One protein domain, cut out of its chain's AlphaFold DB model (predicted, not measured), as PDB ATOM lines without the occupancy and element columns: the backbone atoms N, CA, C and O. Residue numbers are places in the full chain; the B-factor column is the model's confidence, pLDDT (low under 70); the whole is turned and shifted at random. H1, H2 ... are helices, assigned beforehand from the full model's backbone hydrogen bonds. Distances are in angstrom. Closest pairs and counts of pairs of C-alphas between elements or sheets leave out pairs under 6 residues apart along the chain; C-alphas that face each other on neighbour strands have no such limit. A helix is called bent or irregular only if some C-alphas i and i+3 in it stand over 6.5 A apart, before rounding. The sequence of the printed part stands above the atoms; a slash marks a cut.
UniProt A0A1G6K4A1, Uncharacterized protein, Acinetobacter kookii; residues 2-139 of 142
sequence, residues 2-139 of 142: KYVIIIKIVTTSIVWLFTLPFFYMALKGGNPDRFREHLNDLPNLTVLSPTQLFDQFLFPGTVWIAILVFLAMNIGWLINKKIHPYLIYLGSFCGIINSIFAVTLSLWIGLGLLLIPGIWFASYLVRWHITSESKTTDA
ATOM      1  N   LYS A   2      19.994  26.335  63.779       66.56
ATOM      2  CA  LYS A   2      21.178  27.220  63.917       66.56
ATOM      3  C   LYS A   2      22.469  26.645  63.300       66.56
ATOM      4  O   LYS A   2      23.128  27.331  62.532       66.56
ATOM      5  N   TYR A   3      22.758  25.362  63.537       73.00
ATOM      6  CA  TYR A   3      23.936  24.684  62.975       73.00
ATOM      7  C   TYR A   3      23.962  24.636  61.441       73.00
ATOM      8  O   TYR A   3      25.018  24.793  60.844       73.00
ATOM      9  N   VAL A   4      22.803  24.491  60.790       78.00
ATOM     10  CA  VAL A   4      22.718  24.456  59.319       78.00
ATOM     11  C   VAL A   4      23.089  25.815  58.729       78.00
ATOM     12  O   VAL A   4      23.819  25.872  57.749       78.00
ATOM     13  N   ILE A   5      22.638  26.911  59.344       81.12
ATOM     14  CA  ILE A   5      22.963  28.274  58.897       81.12
ATOM     15  C   ILE A   5      24.462  28.553  59.065       81.12
ATOM     16  O   ILE A   5      25.087  29.078  58.149       81.12
ATOM     17  N   ILE A   6      25.050  28.142  60.194       83.38
ATOM     18  CA  ILE A   6      26.489  28.302  60.452       83.38
ATOM     19  C   ILE A   6      27.315  27.551  59.406       83.38
ATOM     20  O   ILE A   6      28.225  28.135  58.826       83.38
ATOM     21  N   ILE A   7      26.966  26.294  59.107       84.81
ATOM     22  CA  ILE A   7      27.652  25.503  58.073       84.81
ATOM     23  C   ILE A   7      27.595  26.224  56.726       84.81
ATOM     24  O   ILE A   7      28.622  26.373  56.075       84.81
ATOM     25  N   LYS A   8      26.422  26.734  56.335       84.88
ATOM     26  CA  LYS A   8      26.272  27.464  55.074       84.88
ATOM     27  C   LYS A   8      27.149  28.712  55.001       84.88
ATOM     28  O   LYS A   8      27.819  28.917  53.995       84.88
ATOM     29  N   ILE A   9      27.175  29.515  56.066       85.94
ATOM     30  CA  ILE A   9      28.008  30.723  56.139       85.94
ATOM     31  C   ILE A   9      29.488  30.352  56.029       85.94
ATOM     32  O   ILE A   9      30.189  30.921  55.199       85.94
ATOM     33  N   VAL A  10      29.947  29.362  56.801       86.44
ATOM     34  CA  VAL A  10      31.349  28.914  56.789       86.44
ATOM     35  C   VAL A  10      31.746  28.379  55.411       86.44
ATOM     36  O   VAL A  10      32.772  28.791  54.875       86.44
ATOM     37  N   THR A  11      30.924  27.521  54.796       83.69
ATOM     38  CA  THR A  11      31.166  27.022  53.433       83.69
ATOM     39  C   THR A  11      31.246  28.171  52.432       83.69
ATOM     40  O   THR A  11      32.183  28.216  51.640       83.69
ATOM     41  N   THR A  12      30.311  29.124  52.488       83.81
ATOM     42  CA  THR A  12      30.325  30.311  51.625       83.81
ATOM     43  C   THR A  12      31.614  31.110  51.813       83.81
ATOM     44  O   THR A  12      32.296  31.382  50.828       83.81
ATOM     45  N   SER A  13      32.000  31.438  53.048       84.38
ATOM     46  CA  SER A  13      33.219  32.205  53.326       84.38
ATOM     47  C   SER A  13      34.480  31.512  52.814       84.38
ATOM     48  O   SER A  13      35.309  32.160  52.179       84.38
ATOM     49  N   ILE A  14      34.611  30.199  53.031       85.25
ATOM     50  CA  ILE A  14      35.760  29.416  52.557       85.25
ATOM     51  C   ILE A  14      35.812  29.415  51.028       85.25
ATOM     52  O   ILE A  14      36.857  29.687  50.445       85.25
ATOM     53  N   VAL A  15      34.687  29.143  50.363       81.94
ATOM     54  CA  VAL A  15      34.646  29.081  48.898       81.94
ATOM     55  C   VAL A  15      34.995  30.431  48.282       81.94
ATOM     56  O   VAL A  15      35.813  30.472  47.369       81.94
ATOM     57  N   TRP A  16      34.434  31.529  48.795       82.94
ATOM     58  CA  TRP A  16      34.764  32.869  48.304       82.94
ATOM     59  C   TRP A  16      36.214  33.253  48.588       82.94
ATOM     60  O   TRP A  16      36.840  33.851  47.723       82.94
ATOM     61  N   LEU A  17      36.790  32.862  49.728       84.19
ATOM     62  CA  LEU A  17      38.214  33.089  50.001       84.19
ATOM     63  C   LEU A  17      39.102  32.462  48.914       84.19
ATOM     64  O   LEU A  17      40.068  33.085  48.475       84.19
ATOM     65  N   PHE A  18      38.755  31.256  48.454       78.62
ATOM     66  CA  PHE A  18      39.513  30.557  47.418       78.62
ATOM     67  C   PHE A  18      39.204  31.035  45.996       78.62
ATOM     68  O   PHE A  18      40.104  31.002  45.167       78.62
ATOM     69  N   THR A  19      37.987  31.495  45.685       76.38
ATOM     70  CA  THR A  19      37.606  31.901  44.315       76.38
ATOM     71  C   THR A  19      37.823  33.382  44.014       76.38
ATOM     72  O   THR A  19      38.103  33.738  42.869       76.38
ATOM     73  N   LEU A  20      37.736  34.257  45.016       80.12
ATOM     74  CA  LEU A  20      37.813  35.711  44.846       80.12
ATOM     75  C   LEU A  20      39.155  36.195  44.259       80.12
ATOM     76  O   LEU A  20      39.113  37.041  43.364       80.12
ATOM     77  N   PRO A  21      40.327  35.631  44.624       77.44
ATOM     78  CA  PRO A  21      41.590  35.957  43.957       77.44
ATOM     79  C   PRO A  21      41.591  35.632  42.456       77.44
ATOM     80  O   PRO A  21      42.171  36.376  41.667       77.44
ATOM     81  N   PHE A  22      40.915  34.557  42.042       74.12
ATOM     82  CA  PHE A  22      40.818  34.171  40.631       74.12
ATOM     83  C   PHE A  22      39.838  35.049  39.861       74.12
ATOM     84  O   PHE A  22      40.135  35.424  38.731       74.12
ATOM     85  N   PHE A  23      38.719  35.447  40.475       76.00
ATOM     86  CA  PHE A  23      37.840  36.462  39.890       76.00
ATOM     87  C   PHE A  23      38.567  37.795  39.710       76.00
ATOM     88  O   PHE A  23      38.468  38.404  38.650       76.00
ATOM     89  N   TYR A  24      39.358  38.212  40.700       76.38
ATOM     90  CA  TYR A  24      40.174  39.418  40.598       76.38
ATOM     91  C   TYR A  24      41.235  39.314  39.494       76.38
ATOM     92  O   TYR A  24      41.378  40.240  38.699       76.38
ATOM     93  N   MET A  25      41.946  38.186  39.391       71.75
ATOM     94  CA  MET A  25      42.910  37.956  38.307       71.75
ATOM     95  C   MET A  25      42.246  37.932  36.927       71.75
ATOM     96  O   MET A  25      42.771  38.551  36.004       71.75
ATOM     97  N   ALA A  26      41.091  37.276  36.785       70.69
ATOM     98  CA  ALA A  26      40.338  37.234  35.533       70.69
ATOM     99  C   ALA A  26      39.863  38.634  35.112       70.69
ATOM    100  O   ALA A  26      40.029  39.019  33.957       70.69
ATOM    101  N   LEU A  27      39.354  39.429  36.059       73.44
ATOM    102  CA  LEU A  27      38.963  40.816  35.807       73.44
ATOM    103  C   LEU A  27      40.166  41.688  35.446       73.44
ATOM    104  O   LEU A  27      40.092  42.424  34.471       73.44
ATOM    105  N   LYS A  28      41.286  41.571  36.170       70.94
ATOM    106  CA  LYS A  28      42.520  42.315  35.873       70.94
ATOM    107  C   LYS A  28      43.087  41.956  34.496       70.94
ATOM    108  O   LYS A  28      43.552  42.847  33.791       70.94
ATOM    109  N   GLY A  29      43.021  40.683  34.103       65.12
ATOM    110  CA  GLY A  29      43.402  40.220  32.766       65.12
ATOM    111  C   GLY A  29      42.515  40.785  31.652       65.12
ATOM    112  O   GLY A  29      43.001  41.008  30.551       65.12
ATOM    113  N   GLY A  30      41.250  41.083  31.958       62.16
ATOM    114  CA  GLY A  30      40.277  41.670  31.034       62.16
ATOM    115  C   GLY A  30      40.240  43.205  30.984       62.16
ATOM    116  O   GLY A  30      39.369  43.760  30.330       62.16
ATOM    117  N   ASN A  31      41.141  43.912  31.678       69.19
ATOM    118  CA  ASN A  31      41.158  45.381  31.748       69.19
ATOM    119  C   ASN A  31      39.768  45.991  32.082       69.19
ATOM    120  O   ASN A  31      39.078  46.541  31.214       69.19
ATOM    121  N   PRO A  32      39.332  45.895  33.349       67.25
ATOM    122  CA  PRO A  32      37.959  46.195  33.749       67.25
ATOM    123  C   PRO A  32      37.615  47.686  33.606       67.25
ATOM    124  O   PRO A  32      36.439  48.031  33.481       67.25
ATOM    125  N   ASP A  33      38.625  48.558  33.581       75.19
ATOM    126  CA  ASP A  33      38.467  49.991  33.346       75.19
ATOM    127  C   ASP A  33      37.998  50.255  31.914       75.19
ATOM    128  O   ASP A  33      37.003  50.950  31.712       75.19
ATOM    129  N   ARG A  34      38.607  49.586  30.925       71.31
ATOM    130  CA  ARG A  34      38.138  49.657  29.535       71.31
ATOM    131  C   ARG A  34      36.759  49.054  29.365       71.31
ATOM    132  O   ARG A  34      35.937  49.633  28.666       71.31
ATOM    133  N   PHE A  35      36.459  47.934  30.016       75.19
ATOM    134  CA  PHE A  35      35.100  47.384  29.989       75.19
ATOM    135  C   PHE A  35      34.064  48.418  30.461       75.19
ATOM    136  O   PHE A  35      33.026  48.606  29.827       75.19
ATOM    137  N   ARG A  36      34.369  49.139  31.547       74.94
ATOM    138  CA  ARG A  36      33.504  50.188  32.095       74.94
ATOM    139  C   ARG A  36      33.392  51.408  31.177       74.94
ATOM    140  O   ARG A  36      32.305  51.966  31.065       74.94
ATOM    141  N   GLU A  37      34.476  51.804  30.516       77.44
ATOM    142  CA  GLU A  37      34.462  52.865  29.500       77.44
ATOM    143  C   GLU A  37      33.520  52.512  28.340       77.44
ATOM    144  O   GLU A  37      32.644  53.307  28.007       77.44
ATOM    145  N   HIS A  38      33.603  51.291  27.802       77.81
ATOM    146  CA  HIS A  38      32.720  50.838  26.717       77.81
ATOM    147  C   HIS A  38      31.256  50.655  27.149       77.81
ATOM    148  O   HIS A  38      30.355  50.794  26.326       77.81
ATOM    149  N   LEU A  39      30.987  50.365  28.428       76.25
ATOM    150  CA  LEU A  39      29.615  50.372  28.960       76.25
ATOM    151  C   LEU A  39      29.008  51.780  29.004       76.25
ATOM    152  O   LEU A  39      27.800  51.923  28.830       76.25
ATOM    153  N   ASN A  40      29.827  52.805  29.245       81.06
ATOM    154  CA  ASN A  40      29.378  54.198  29.269       81.06
ATOM    155  C   ASN A  40      29.285  54.810  27.863       81.06
ATOM    156  O   ASN A  40      28.539  55.766  27.672       81.06
ATOM    157  N   ASP A  41      30.013  54.252  26.893       79.31
ATOM    158  CA  ASP A  41      30.058  54.722  25.508       79.31
ATOM    159  C   ASP A  41      29.971  53.543  24.520       79.31
ATOM    160  O   ASP A  41      30.937  53.166  23.852       79.31
ATOM    161  N   LEU A  42      28.779  52.935  24.440       72.25
ATOM    162  CA  LEU A  42      28.486  51.807  23.541       72.25
ATOM    163  C   LEU A  42      28.897  52.035  22.069       72.25
ATOM    164  O   LEU A  42      29.377  51.082  21.454       72.25
ATOM    165  N   PRO A  43      28.728  53.233  21.468       76.12
ATOM    166  CA  PRO A  43      29.180  53.507  20.102       76.12
ATOM    167  C   PRO A  43      30.665  53.209  19.865       76.12
ATOM    168  O   PRO A  43      31.037  52.782  18.769       76.12
ATOM    169  N   ASN A  44      31.502  53.349  20.894       69.94
ATOM    170  CA  ASN A  44      32.943  53.120  20.814       69.94
ATOM    171  C   ASN A  44      33.303  51.637  20.568       69.94
ATOM    172  O   ASN A  44      34.370  51.327  20.042       69.94
ATOM    173  N   LEU A  45      32.375  50.706  20.841       66.62
ATOM    174  CA  LEU A  45      32.534  49.279  20.521       66.62
ATOM    175  C   LEU A  45      32.661  49.016  19.014       66.62
ATOM    176  O   LEU A  45      33.292  48.039  18.618       66.62
ATOM    177  N   THR A  46      32.073  49.873  18.173       73.31
ATOM    178  CA  THR A  46      32.070  49.691  16.709       73.31
ATOM    179  C   THR A  46      33.425  49.969  16.058       73.31
ATOM    180  O   THR A  46      33.646  49.582  14.913       73.31
ATOM    181  N   VAL A  47      34.337  50.608  16.795       80.00
ATOM    182  CA  VAL A  47      35.675  50.998  16.327       80.00
ATOM    183  C   VAL A  47      36.730  49.940  16.686       80.00
ATOM    184  O   VAL A  47      37.853  49.973  16.183       80.00
ATOM    185  N   LEU A  48      36.382  48.973  17.543       78.56
ATOM    186  CA  LEU A  48      37.304  47.941  18.007       78.56
ATOM    187  C   LEU A  48      37.541  46.863  16.947       78.56
ATOM    188  O   LEU A  48      36.618  46.398  16.275       78.56
ATOM    189  N   SER A  49      38.783  46.380  16.867       85.19
ATOM    190  CA  SER A  49      39.063  45.144  16.134       85.19
ATOM    191  C   SER A  49      38.376  43.945  16.815       85.19
ATOM    192  O   SER A  49      38.131  43.979  18.022       85.19
ATOM    193  N   PRO A  50      38.122  42.832  16.102       81.88
ATOM    194  CA  PRO A  50      37.501  41.644  16.696       81.88
ATOM    195  C   PRO A  50      38.238  41.103  17.933       81.88
ATOM    196  O   PRO A  50      37.604  40.669  18.892       81.88
ATOM    197  N   THR A  51      39.572  41.167  17.939       82.06
ATOM    198  CA  THR A  51      40.396  40.769  19.090       82.06
ATOM    199  C   THR A  51      40.225  41.722  20.268       82.06
ATOM    200  O   THR A  51      40.030  41.284  21.395       82.06
ATOM    201  N   GLN A  52      40.210  43.030  20.011       80.81
ATOM    202  CA  GLN A  52      39.997  44.039  21.045       80.81
ATOM    203  C   GLN A  52      38.580  43.987  21.622       80.81
ATOM    204  O   GLN A  52      38.419  44.130  22.829       80.81
ATOM    205  N   LEU A  53      37.567  43.739  20.790       82.81
ATOM    206  CA  LEU A  53      36.186  43.534  21.223       82.81
ATOM    207  C   LEU A  53      36.083  42.328  22.170       82.81
ATOM    208  O   LEU A  53      35.392  42.387  23.190       82.81
ATOM    209  N   PHE A  54      36.790  41.242  21.855       81.25
ATOM    210  CA  PHE A  54      36.825  40.068  22.715       81.25
ATOM    211  C   PHE A  54      37.510  40.366  24.056       81.25
ATOM    212  O   PHE A  54      36.892  40.180  25.105       81.25
ATOM    213  N   ASP A  55      38.736  40.890  24.024       77.00
ATOM    214  CA  ASP A  55      39.561  41.090  25.222       77.00
ATOM    215  C   ASP A  55      39.040  42.205  26.138       77.00
ATOM    216  O   ASP A  55      39.117  42.090  27.359       77.00
ATOM    217  N   GLN A  56      38.516  43.290  25.560       79.38
ATOM    218  CA  GLN A  56      38.137  44.501  26.300       79.38
ATOM    219  C   GLN A  56      36.651  44.541  26.662       79.38
ATOM    220  O   GLN A  56      36.270  45.321  27.536       79.38
ATOM    221  N   PHE A  57      35.810  43.731  26.007       80.00
ATOM    222  CA  PHE A  57      34.366  43.762  26.236       80.00
ATOM    223  C   PHE A  57      33.736  42.400  26.525       80.00
ATOM    224  O   PHE A  57      33.163  42.205  27.601       80.00
ATOM    225  N   LEU A  58      33.850  41.439  25.604       82.12
ATOM    226  CA  LEU A  58      33.155  40.154  25.747       82.12
ATOM    227  C   LEU A  58      33.699  39.328  26.915       82.12
ATOM    228  O   LEU A  58      32.912  38.871  27.742       82.12
ATOM    229  N   PHE A  59      35.020  39.167  27.017       81.88
ATOM    230  CA  PHE A  59      35.646  38.374  28.075       81.88
ATOM    231  C   PHE A  59      35.408  38.959  29.484       81.88
ATOM    232  O   PHE A  59      34.935  38.231  30.361       81.88
ATOM    233  N   PRO A  60      35.611  40.269  29.738       81.31
ATOM    234  CA  PRO A  60      35.260  40.867  31.029       81.31
ATOM    235  C   PRO A  60      33.764  40.740  31.333       81.31
ATOM    236  O   PRO A  60      33.385  40.434  32.465       81.31
ATOM    237  N   GLY A  61      32.912  40.915  30.318       83.94
ATOM    238  CA  GLY A  61      31.464  40.761  30.437       83.94
ATOM    239  C   GLY A  61      31.052  39.353  30.869       83.94
ATOM    240  O   GLY A  61      30.261  39.206  31.804       83.94
ATOM    241  N   THR A  62      31.621  38.302  30.267       86.31
ATOM    242  CA  THR A  62      31.326  36.914  30.665       86.31
ATOM    243  C   THR A  62      31.827  36.601  32.069       86.31
ATOM    244  O   THR A  62      31.177  35.840  32.789       86.31
ATOM    245  N   VAL A  63      32.955  37.178  32.497       84.06
ATOM    246  CA  VAL A  63      33.458  37.058  33.880       84.06
ATOM    247  C   VAL A  63      32.487  37.707  34.868       84.06
ATOM    248  O   VAL A  63      32.088  37.060  35.839       84.06
ATOM    249  N   TRP A  64      32.026  38.929  34.593       84.56
ATOM    250  CA  TRP A  64      31.039  39.620  35.429       84.56
ATOM    251  C   TRP A  64      29.717  38.861  35.539       84.56
ATOM    252  O   TRP A  64      29.210  38.675  36.646       84.56
ATOM    253  N   ILE A  65      29.178  38.370  34.418       87.69
ATOM    254  CA  ILE A  65      27.934  37.586  34.411       87.69
ATOM    255  C   ILE A  65      28.088  36.325  35.269       87.69
ATOM    256  O   ILE A  65      27.218  36.035  36.094       87.69
ATOM    257  N   ALA A  66      29.202  35.602  35.133       86.12
ATOM    258  CA  ALA A  66      29.462  34.406  35.932       86.12
ATOM    259  C   ALA A  66      29.534  34.718  37.439       86.12
ATOM    260  O   ALA A  66      28.920  34.006  38.236       86.12
ATOM    261  N   ILE A  67      30.220  35.801  37.830       86.62
ATOM    262  CA  ILE A  67      30.315  36.250  39.231       86.62
ATOM    263  C   ILE A  67      28.930  36.592  39.787       86.62
ATOM    264  O   ILE A  67      28.567  36.123  40.867       86.62
ATOM    265  N   LEU A  68      28.146  37.386  39.053       89.50
ATOM    266  CA  LEU A  68      26.827  37.845  39.494       89.50
ATOM    267  C   LEU A  68      25.843  36.686  39.656       89.50
ATOM    268  O   LEU A  68      25.147  36.612  40.669       89.50
ATOM    269  N   VAL A  69      25.804  35.756  38.696       88.44
ATOM    270  CA  VAL A  69      24.928  34.582  38.797       88.44
ATOM    271  C   VAL A  69      25.369  33.679  39.946       88.44
ATOM    272  O   VAL A  69      24.530  33.266  40.745       88.44
ATOM    273  N   PHE A  70      26.667  33.400  40.085       87.50
ATOM    274  CA  PHE A  70      27.175  32.575  41.181       87.50
ATOM    275  C   PHE A  70      26.879  33.198  42.554       87.50
ATOM    276  O   PHE A  70      26.470  32.494  43.481       87.50
ATOM    277  N   LEU A  71      26.993  34.524  42.676       88.88
ATOM    278  CA  LEU A  71      26.599  35.267  43.872       88.88
ATOM    279  C   LEU A  71      25.097  35.147  44.148       88.88
ATOM    280  O   LEU A  71      24.710  34.837  45.277       88.88
ATOM    281  N   ALA A  72      24.253  35.327  43.131       87.31
ATOM    282  CA  ALA A  72      22.805  35.184  43.263       87.31
ATOM    283  C   ALA A  72      22.409  33.767  43.713       87.31
ATOM    284  O   ALA A  72      21.575  33.611  44.606       87.31
ATOM    285  N   MET A  73      23.055  32.737  43.158       88.12
ATOM    286  CA  MET A  73      22.861  31.344  43.567       88.12
ATOM    287  C   MET A  73      23.314  31.103  45.010       88.12
ATOM    288  O   MET A  73      22.642  30.392  45.756       88.12
ATOM    289  N   ASN A  74      24.436  31.693  45.426       88.56
ATOM    290  CA  ASN A  74      24.937  31.562  46.791       88.56
ATOM    291  C   ASN A  74      23.973  32.204  47.800       88.56
ATOM    292  O   ASN A  74      23.553  31.540  48.746       88.56
ATOM    293  N   ILE A  75      23.543  33.447  47.552       86.81
ATOM    294  CA  ILE A  75      22.541  34.139  48.379       86.81
ATOM    295  C   ILE A  75      21.253  33.321  48.437       86.81
ATOM    296  O   ILE A  75      20.731  33.082  49.526       86.81
ATOM    297  N   GLY A  76      20.779  32.845  47.282       85.00
ATOM    298  CA  GLY A  76      19.612  31.977  47.188       85.00
ATOM    299  C   GLY A  76      19.739  30.732  48.065       85.00
ATOM    300  O   GLY A  76      18.855  30.431  48.868       85.00
ATOM    301  N   TRP A  77      20.885  30.056  48.019       88.75
ATOM    302  CA  TRP A  77      21.156  28.916  48.887       88.75
ATOM    303  C   TRP A  77      21.218  29.287  50.373       88.75
ATOM    304  O   TRP A  77      20.652  28.555  51.187       88.75
ATOM    305  N   LEU A  78      21.829  30.417  50.753       86.31
ATOM    306  CA  LEU A  78      21.883  30.888  52.147       86.31
ATOM    307  C   LEU A  78      20.479  31.077  52.733       86.31
ATOM    308  O   LEU A  78      20.187  30.551  53.810       86.31
ATOM    309  N   ILE A  79      19.596  31.753  51.994       87.19
ATOM    310  CA  ILE A  79      18.224  32.060  52.431       87.19
ATOM    311  C   ILE A  79      17.199  30.982  52.039       87.19
ATOM    312  O   ILE A  79      16.010  31.150  52.288       87.19
ATOM    313  N   ASN A  80      17.642  29.870  51.439       84.38
ATOM    314  CA  ASN A  80      16.793  28.812  50.871       84.38
ATOM    315  C   ASN A  80      15.762  29.307  49.831       84.38
ATOM    316  O   ASN A  80      14.681  28.732  49.708       84.38
ATOM    317  N   LYS A  81      16.087  30.349  49.061       82.94
ATOM    318  CA  LYS A  81      15.263  30.861  47.959       82.94
ATOM    319  C   LYS A  81      15.923  30.541  46.627       82.94
ATOM    320  O   LYS A  81      17.114  30.760  46.453       82.94
ATOM    321  N   LYS A  82      15.152  30.047  45.666       80.31
ATOM    322  CA  LYS A  82      15.686  29.769  44.333       80.31
ATOM    323  C   LYS A  82      15.686  31.012  43.460       80.31
ATOM    324  O   LYS A  82      14.827  31.882  43.604       80.31
ATOM    325  N   ILE A  83      16.626  31.041  42.527       83.44
ATOM    326  CA  ILE A  83      16.643  31.977  41.408       83.44
ATOM    327  C   ILE A  83      16.140  31.294  40.132       83.44
ATOM    328  O   ILE A  83      16.080  30.069  40.055       83.44
ATOM    329  N   HIS A  84      15.782  32.098  39.134       84.38
ATOM    330  CA  HIS A  84      15.206  31.616  37.882       84.38
ATOM    331  C   HIS A  84      16.188  30.708  37.100       84.38
ATOM    332  O   HIS A  84      17.351  31.093  36.939       84.38
ATOM    333  N   PRO A  85      15.752  29.559  36.542       79.19
ATOM    334  CA  PRO A  85      16.627  28.610  35.840       79.19
ATOM    335  C   PRO A  85      17.395  29.209  34.653       79.19
ATOM    336  O   PRO A  85      18.574  28.915  34.484       79.19
ATOM    337  N   TYR A  86      16.795  30.122  33.879       84.75
ATOM    338  CA  TYR A  86      17.515  30.840  32.812       84.75
ATOM    339  C   TYR A  86      18.767  31.588  33.293       84.75
ATOM    340  O   TYR A  86      19.777  31.579  32.592       84.75
ATOM    341  N   LEU A  87      18.739  32.186  34.490       85.38
ATOM    342  CA  LEU A  87      19.923  32.844  35.053       85.38
ATOM    343  C   LEU A  87      21.016  31.818  35.353       85.38
ATOM    344  O   LEU A  87      22.183  32.076  35.083       85.38
ATOM    345  N   ILE A  88      20.631  30.638  35.846       86.12
ATOM    346  CA  ILE A  88      21.555  29.537  36.139       86.12
ATOM    347  C   ILE A  88      22.195  29.020  34.853       86.12
ATOM    348  O   ILE A  88      23.407  28.822  34.830       86.12
ATOM    349  N   TYR A  89      21.420  28.838  33.781       87.06
ATOM    350  CA  TYR A  89      21.961  28.412  32.488       87.06
ATOM    351  C   TYR A  89      22.936  29.438  31.915       87.06
ATOM    352  O   TYR A  89      24.041  29.067  31.522       87.06
ATOM    353  N   LEU A  90      22.572  30.724  31.951       86.69
ATOM    354  CA  LEU A  90      23.437  31.812  31.499       86.69
ATOM    355  C   LEU A  90      24.755  31.845  32.286       86.69
ATOM    356  O   LEU A  90      25.835  31.835  31.697       86.69
ATOM    357  N   GLY A  91      24.681  31.825  33.620       84.69
ATOM    358  CA  GLY A  91      25.875  31.839  34.463       84.69
ATOM    359  C   GLY A  91      26.708  30.566  34.359       84.69
ATOM    360  O   GLY A  91      27.928  30.651  34.425       84.69
ATOM    361  N   SER A  92      26.087  29.401  34.146       84.75
ATOM    362  CA  SER A  92      26.805  28.136  33.926       84.75
ATOM    363  C   SER A  92      27.559  28.154  32.601       84.75
ATOM    364  O   SER A  92      28.717  27.750  32.560       84.75
ATOM    365  N   PHE A  93      26.945  28.673  31.534       87.12
ATOM    366  CA  PHE A  93      27.600  28.826  30.237       87.12
ATOM    367  C   PHE A  93      28.820  29.752  30.329       87.12
ATOM    368  O   PHE A  93      29.931  29.348  29.978       87.12
ATOM    369  N   CYS A  94      28.646  30.954  30.891       85.88
ATOM    370  CA  CYS A  94      29.754  31.882  31.124       85.88
ATOM    371  C   CYS A  94      30.811  31.280  32.065       85.88
ATOM    372  O   CYS A  94      32.009  31.403  31.822       85.88
ATOM    373  N   GLY A  95      30.376  30.590  33.120       82.50
ATOM    374  CA  GLY A  95      31.238  29.940  34.103       82.50
ATOM    375  C   GLY A  95      32.104  28.831  33.510       82.50
ATOM    376  O   GLY A  95      33.286  28.773  33.834       82.50
ATOM    377  N   ILE A  96      31.568  27.998  32.610       81.81
ATOM    378  CA  ILE A  96      32.333  26.944  31.925       81.81
ATOM    379  C   ILE A  96      33.449  27.564  31.086       81.81
ATOM    380  O   ILE A  96      34.608  27.187  31.259       81.81
ATOM    381  N   ILE A  97      33.123  28.555  30.248       78.31
ATOM    382  CA  ILE A  97      34.114  29.254  29.415       78.31
ATOM    383  C   ILE A  97      35.220  29.833  30.305       78.31
ATOM    384  O   ILE A  97      36.395  29.522  30.115       78.31
ATOM    385  N   ASN A  98      34.849  30.583  31.346       77.38
ATOM    386  CA  ASN A  98      35.814  31.198  32.259       77.38
ATOM    387  C   ASN A  98      36.637  30.161  33.043       77.38
ATOM    388  O   ASN A  98      37.810  30.395  33.321       77.38
ATOM    389  N   SER A  99      36.052  29.010  33.390       73.88
ATOM    390  CA  SER A  99      36.750  27.941  34.111       73.88
ATOM    391  C   SER A  99      37.823  27.272  33.256       73.88
ATOM    392  O   SER A  99      38.900  26.991  33.770       73.88
ATOM    393  N   ILE A 100      37.583  27.098  31.951       75.38
ATOM    394  CA  ILE A 100      38.589  26.592  31.008       75.38
ATOM    395  C   ILE A 100      39.769  27.563  30.956       75.38
ATOM    396  O   ILE A 100      40.903  27.151  31.184       75.38
ATOM    397  N   PHE A 101      39.504  28.862  30.769       71.75
ATOM    398  CA  PHE A 101      40.553  29.889  30.779       71.75
ATOM    399  C   PHE A 101      41.318  29.935  32.109       71.75
ATOM    400  O   PHE A 101      42.547  30.000  32.106       71.75
ATOM    401  N   ALA A 102      40.619  29.853  33.243       71.50
ATOM    402  CA  ALA A 102      41.234  29.852  34.568       71.50
ATOM    403  C   ALA A 102      42.079  28.593  34.823       71.50
ATOM    404  O   ALA A 102      43.162  28.694  35.397       71.50
ATOM    405  N   VAL A 103      41.641  27.413  34.371       68.62
ATOM    406  CA  VAL A 103      42.425  26.168  34.438       68.62
ATOM    407  C   VAL A 103      43.673  26.280  33.565       68.62
ATOM    408  O   VAL A 103      44.767  25.984  34.039       68.62
ATOM    409  N   THR A 104      43.550  26.796  32.340       70.62
ATOM    410  CA  THR A 104      44.702  27.028  31.459       70.62
ATOM    411  C   THR A 104      45.705  27.988  32.099       70.62
ATOM    412  O   THR A 104      46.873  27.642  32.207       70.62
ATOM    413  N   LEU A 105      45.274  29.145  32.611       66.44
ATOM    414  CA  LEU A 105      46.155  30.110  33.292       66.44
ATOM    415  C   LEU A 105      46.775  29.555  34.580       66.44
ATOM    416  O   LEU A 105      47.924  29.840  34.910       66.44
ATOM    417  N   SER A 106      46.025  28.756  35.327       66.38
ATOM    418  CA  SER A 106      46.473  28.243  36.619       66.38
ATOM    419  C   SER A 106      47.410  27.038  36.509       66.38
ATOM    420  O   SER A 106      48.213  26.836  37.420       66.38
ATOM    421  N   LEU A 107      47.385  26.292  35.397       66.50
ATOM    422  CA  LEU A 107      48.422  25.312  35.047       66.50
ATOM    423  C   LEU A 107      49.776  25.985  34.783       66.50
ATOM    424  O   LEU A 107      50.807  25.412  35.116       66.50
ATOM    425  N   TRP A 108      49.781  27.215  34.263       64.25
ATOM    426  CA  TRP A 108      51.008  27.991  34.051       64.25
ATOM    427  C   TRP A 108      51.620  28.530  35.352       64.25
ATOM    428  O   TRP A 108      52.828  28.732  35.422       64.25
ATOM    429  N   ILE A 109      50.800  28.756  36.384       65.62
ATOM    430  CA  ILE A 109      51.214  29.378  37.658       65.62
ATOM    431  C   ILE A 109      51.264  28.339  38.806       65.62
ATOM    432  O   ILE A 109      51.681  28.645  39.918       65.62
ATOM    433  N   GLY A 110      50.857  27.087  38.557       65.19
ATOM    434  CA  GLY A 110      50.857  26.000  39.549       65.19
ATOM    435  C   GLY A 110      49.751  26.092  40.612       65.19
ATOM    436  O   GLY A 110      49.799  25.387  41.615       65.19
ATOM    437  N   LEU A 111      48.740  26.944  40.407       68.81
ATOM    438  CA  LEU A 111      47.681  27.231  41.388       68.81
ATOM    439  C   LEU A 111      46.320  26.609  41.032       68.81
ATOM    440  O   LEU A 111      45.329  26.859  41.716       68.81
ATOM    441  N   GLY A 112      46.244  25.789  39.979       65.44
ATOM    442  CA  GLY A 112      44.965  25.300  39.444       65.44
ATOM    443  C   GLY A 112      44.162  24.406  40.378       65.44
ATOM    444  O   GLY A 112      42.934  24.426  40.344       65.44
ATOM    445  N   LEU A 113      44.827  23.699  41.294       70.81
ATOM    446  CA  LEU A 113      44.149  22.879  42.301       70.81
ATOM    447  C   LEU A 113      43.311  23.720  43.280       70.81
ATOM    448  O   LEU A 113      42.319  23.224  43.813       70.81
ATOM    449  N   LEU A 114      43.644  25.003  43.472       72.38
ATOM    450  CA  LEU A 114      42.896  25.912  44.349       72.38
ATOM    451  C   LEU A 114      41.532  26.325  43.767       72.38
ATOM    452  O   LEU A 114      40.690  26.834  44.503       72.38
ATOM    453  N   LEU A 115      41.282  26.070  42.476       74.88
ATOM    454  CA  LEU A 115      39.984  26.313  41.832       74.88
ATOM    455  C   LEU A 115      38.970  25.191  42.088       74.88
ATOM    456  O   LEU A 115      37.761  25.425  41.996       74.88
ATOM    457  N   ILE A 116      39.435  23.985  42.429       78.38
ATOM    458  CA  ILE A 116      38.585  22.796  42.593       78.38
ATOM    459  C   ILE A 116      37.469  23.016  43.630       78.38
ATOM    460  O   ILE A 116      36.315  22.717  43.305       78.38
ATOM    461  N   PRO A 117      37.728  23.582  44.831       79.06
ATOM    462  CA  PRO A 117      36.669  23.841  45.808       79.06
ATOM    463  C   PRO A 117      35.580  24.779  45.271       79.06
ATOM    464  O   PRO A 117      34.392  24.566  45.523       79.06
ATOM    465  N   GLY A 118      35.975  25.786  44.486       80.06
ATOM    466  CA  GLY A 118      35.059  26.722  43.838       80.06
ATOM    467  C   GLY A 118      34.173  26.059  42.790       80.06
ATOM    468  O   GLY A 118      32.952  26.210  42.829       80.06
ATOM    469  N   ILE A 119      34.777  25.276  41.891       82.25
ATOM    470  CA  ILE A 119      34.069  24.544  40.827       82.25
ATOM    471  C   ILE A 119      33.087  23.535  41.429       82.25
ATOM    472  O   ILE A 119      31.933  23.436  40.997       82.25
ATOM    473  N   TRP A 120      33.528  22.806  42.457       85.31
ATOM    474  CA  TRP A 120      32.690  21.838  43.153       85.31
ATOM    475  C   TRP A 120      31.474  22.509  43.797       85.31
ATOM    476  O   TRP A 120      30.343  22.055  43.618       85.31
ATOM    477  N   PHE A 121      31.681  23.634  44.487       85.81
ATOM    478  CA  PHE A 121      30.589  24.361  45.124       85.81
ATOM    479  C   PHE A 121      29.625  24.993  44.106       85.81
ATOM    480  O   PHE A 121      28.411  24.943  44.305       85.81
ATOM    481  N   ALA A 122      30.125  25.516  42.983       85.62
ATOM    482  CA  ALA A 122      29.279  25.984  41.882       85.62
ATOM    483  C   ALA A 122      28.402  24.859  41.322       85.62
ATOM    484  O   ALA A 122      27.187  25.019  41.216       85.62
ATOM    485  N   SER A 123      28.992  23.690  41.073       87.12
ATOM    486  CA  SER A 123      28.265  22.496  40.622       87.12
ATOM    487  C   SER A 123      27.195  22.063  41.629       87.12
ATOM    488  O   SER A 123      26.062  21.750  41.252       87.12
ATOM    489  N   TYR A 124      27.521  22.098  42.926       89.12
ATOM    490  CA  TYR A 124      26.565  21.831  43.997       89.12
ATOM    491  C   TYR A 124      25.393  22.823  43.979       89.12
ATOM    492  O   TYR A 124      24.239  22.397  44.049       89.12
ATOM    493  N   LEU A 125      25.659  24.126  43.838       87.31
ATOM    494  CA  LEU A 125      24.614  25.148  43.772       87.31
ATOM    495  C   LEU A 125      23.716  24.974  42.544       87.31
ATOM    496  O   LEU A 125      22.498  25.107  42.678       87.31
ATOM    497  N   VAL A 126      24.281  24.655  41.374       87.31
ATOM    498  CA  VAL A 126      23.510  24.383  40.146       87.31
ATOM    499  C   VAL A 126      22.565  23.213  40.386       87.31
ATOM    500  O   VAL A 126      21.353  23.339  40.204       87.31
ATOM    501  N   ARG A 127      23.096  22.097  40.898       87.38
ATOM    502  CA  ARG A 127      22.291  20.921  41.231       87.38
ATOM    503  C   ARG A 127      21.205  21.242  42.254       87.38
ATOM    504  O   ARG A 127      20.062  20.839  42.067       87.38
ATOM    505  N   TRP A 128      21.534  21.974  43.319       87.56
ATOM    506  CA  TRP A 128      20.571  22.338  44.361       87.56
ATOM    507  C   TRP A 128      19.390  23.134  43.795       87.56
ATOM    508  O   TRP A 128      18.238  22.842  44.129       87.56
ATOM    509  N   HIS A 129      19.654  24.086  42.899       85.12
ATOM    510  CA  HIS A 129      18.602  24.877  42.264       85.12
ATOM    511  C   HIS A 129      17.737  24.055  41.295       85.12
ATOM    512  O   HIS A 129      16.517  24.194  41.332       85.12
ATOM    513  N   ILE A 130      18.340  23.175  40.485       82.81
ATOM    514  CA  ILE A 130      17.619  22.364  39.485       82.81
ATOM    515  C   ILE A 130      16.819  21.231  40.150       82.81
ATOM    516  O   ILE A 130      15.631  21.055  39.898       82.81
ATOM    517  N   THR A 131      17.432  20.448  41.042       76.12
ATOM    518  CA  THR A 131      16.785  19.255  41.628       76.12
ATOM    519  C   THR A 131      15.616  19.606  42.542       76.12
ATOM    520  O   THR A 131      14.674  18.833  42.697       76.12
ATOM    521  N   SER A 132      15.634  20.781  43.156       56.84
ATOM    522  CA  SER A 132      14.540  21.197  44.024       56.84
ATOM    523  C   SER A 132      13.253  21.523  43.247       56.84
ATOM    524  O   SER A 132      12.216  21.708  43.882       56.84
ATOM    525  N   GLU A 133      13.284  21.680  41.914       50.84
ATOM    526  CA  GLU A 133      12.083  21.882  41.076       50.84
ATOM    527  C   GLU A 133      11.299  20.584  40.850       50.84
ATOM    528  O   GLU A 133      10.069  20.631  40.860       50.84
ATOM    529  N   SER A 134      11.967  19.422  40.769       44.44
ATOM    530  CA  SER A 134      11.292  18.152  40.439       44.44
ATOM    531  C   SER A 134      10.190  17.791  41.440       44.44
ATOM    532  O   SER A 134       9.143  17.283  41.060       44.44
ATOM    533  N   LYS A 135      10.362  18.156  42.717       46.25
ATOM    534  CA  LYS A 135       9.355  17.905  43.760       46.25
ATOM    535  C   LYS A 135       8.070  18.728  43.618       46.25
ATOM    536  O   LYS A 135       7.096  18.410  44.290       46.25
ATOM    537  N   THR A 136       8.064  19.777  42.797       44.41
ATOM    538  CA  THR A 136       6.884  20.644  42.609       44.41
ATOM    539  C   THR A 136       6.081  20.209  41.387       44.41
ATOM    540  O   THR A 136       4.856  20.190  41.437       44.41
ATOM    541  N   THR A 137       6.755  19.781  40.317       43.06
ATOM    542  CA  THR A 137       6.099  19.277  39.100       43.06
ATOM    543  C   THR A 137       5.464  17.900  39.320       43.06
ATOM    544  O   THR A 137       4.344  17.673  38.873       43.06
ATOM    545  N   ASP A 138       6.100  17.023  40.105       40.91
ATOM    546  CA  ASP A 138       5.544  15.703  40.455       40.91
ATOM    547  C   ASP A 138       4.312  15.777  41.381       40.91
ATOM    548  O   ASP A 138       3.572  14.803  41.509       40.91
ATOM    549  N   ALA A 139       4.085  16.920  42.036       45.22
ATOM    550  CA  ALA A 139       2.924  17.160  42.895       45.22
ATOM    551  C   ALA A 139       1.726  17.771  42.146       45.22
ATOM    552  O   ALA A 139       0.622  17.764  42.673       45.22
TER     553      ALA A 139
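Overview. This is residues 2 to 139 of the 142 residues of an uncharacterized protein of Acinetobacter kookii (UniProt A0A1G6K4A1). The long helix H4 and the bent helix H1 run side by side in opposite directions, and the helical hairpin of H5 and H6 crosses over one side of this pair. The short helices H2 and H3 sit near the first residues of H4, and residues 134 to 139, at the far end of H6, stick out. The printed part has 138 residues with six named helices, H1 to H6 in chain order, and no named strand; its class is all helix. It is only just compact, close to loose, with a radius of gyration of the C-alphas of 17.0 A and spans of 53 by 38 by 22 A.

Arrangement. H4, residues 50 to 79, is the hub, touching four helices; it has a kink of 27 degrees near residue 57 and is only just irregular, with C-alphas 56 and 59 6.8 A apart. H5, residues 85 to 109, touches H4 at a steep tilt of 64 degrees, closest at the C-alphas of Ala 66 and Gly 91, 4.6 A. H6, residues 112 to 137, only just irregular with C-alphas 114 and 117 6.7 A apart, forms a hairpin with H5 at a shallow tilt of 14 degrees; their closest C-alphas, Ser 106 and Gly 112, are 4.3 A apart. H6 touches H4 with residues 122 to 129 alone, closest at the C-alphas of Met 73 and Leu 125, 6.4 A. H1, residues 2 to 29, was assigned as one helix by its hydrogen bonds but is bent, with C-alphas 18 and 21 6.7 A apart; its arms are H1a, residues 2 to 18, and H1b, residues 21 to 29. H1a touches H4 at a shallow tilt of 16 degrees, opposite ways, closest at the C-alphas of Lys 8 and Leu 78, 6.3 A. H1b touches H4 at a shallow tilt of 23 degrees, closest at the C-alphas of Leu 27 and Pro 60, 6.0 A. H1a touches H6 at a steep tilt of 43 degrees, closest at the C-alphas of Val 15 and Gly 118, 5.6 A. H2, residues 32 to 40, touches H4 about perpendicular at 85 degrees, closest at the C-alphas of Phe 35 and Phe 57, 5.3 A. H3, residues 42 to 47, is close to H4 but not clearly touching, and is apart from H5 and H6. Every O i to N i+4 pair is within hydrogen-bond range in H1a, H1b and H2; H4 has 24 of 26, H5 20 of 21, H6 15 of 22, and H3 0 of 2, beside 3 of 3 O i to N i+3 pairs.

Along the chain. H4 is 41.7 A long from C-alpha 50 at (37.501, 41.644, 16.696), H6 39.3 A, H5 34.6 A and H1a 24.9 A. H1a begins at (21.178, 27.220, 63.917), and H6 ends at C-alpha 137, (6.099, 19.277, 39.100).

Size, cuts and confidence. The C-alphas farthest apart, Lys 2 and Val 47, are 55.1 A apart. The printed part has no cut, and its five links are tight. Mean pLDDT of the printed part is 77.7; 24 residues are under 70, among them 105 to 112 and 132 to 139.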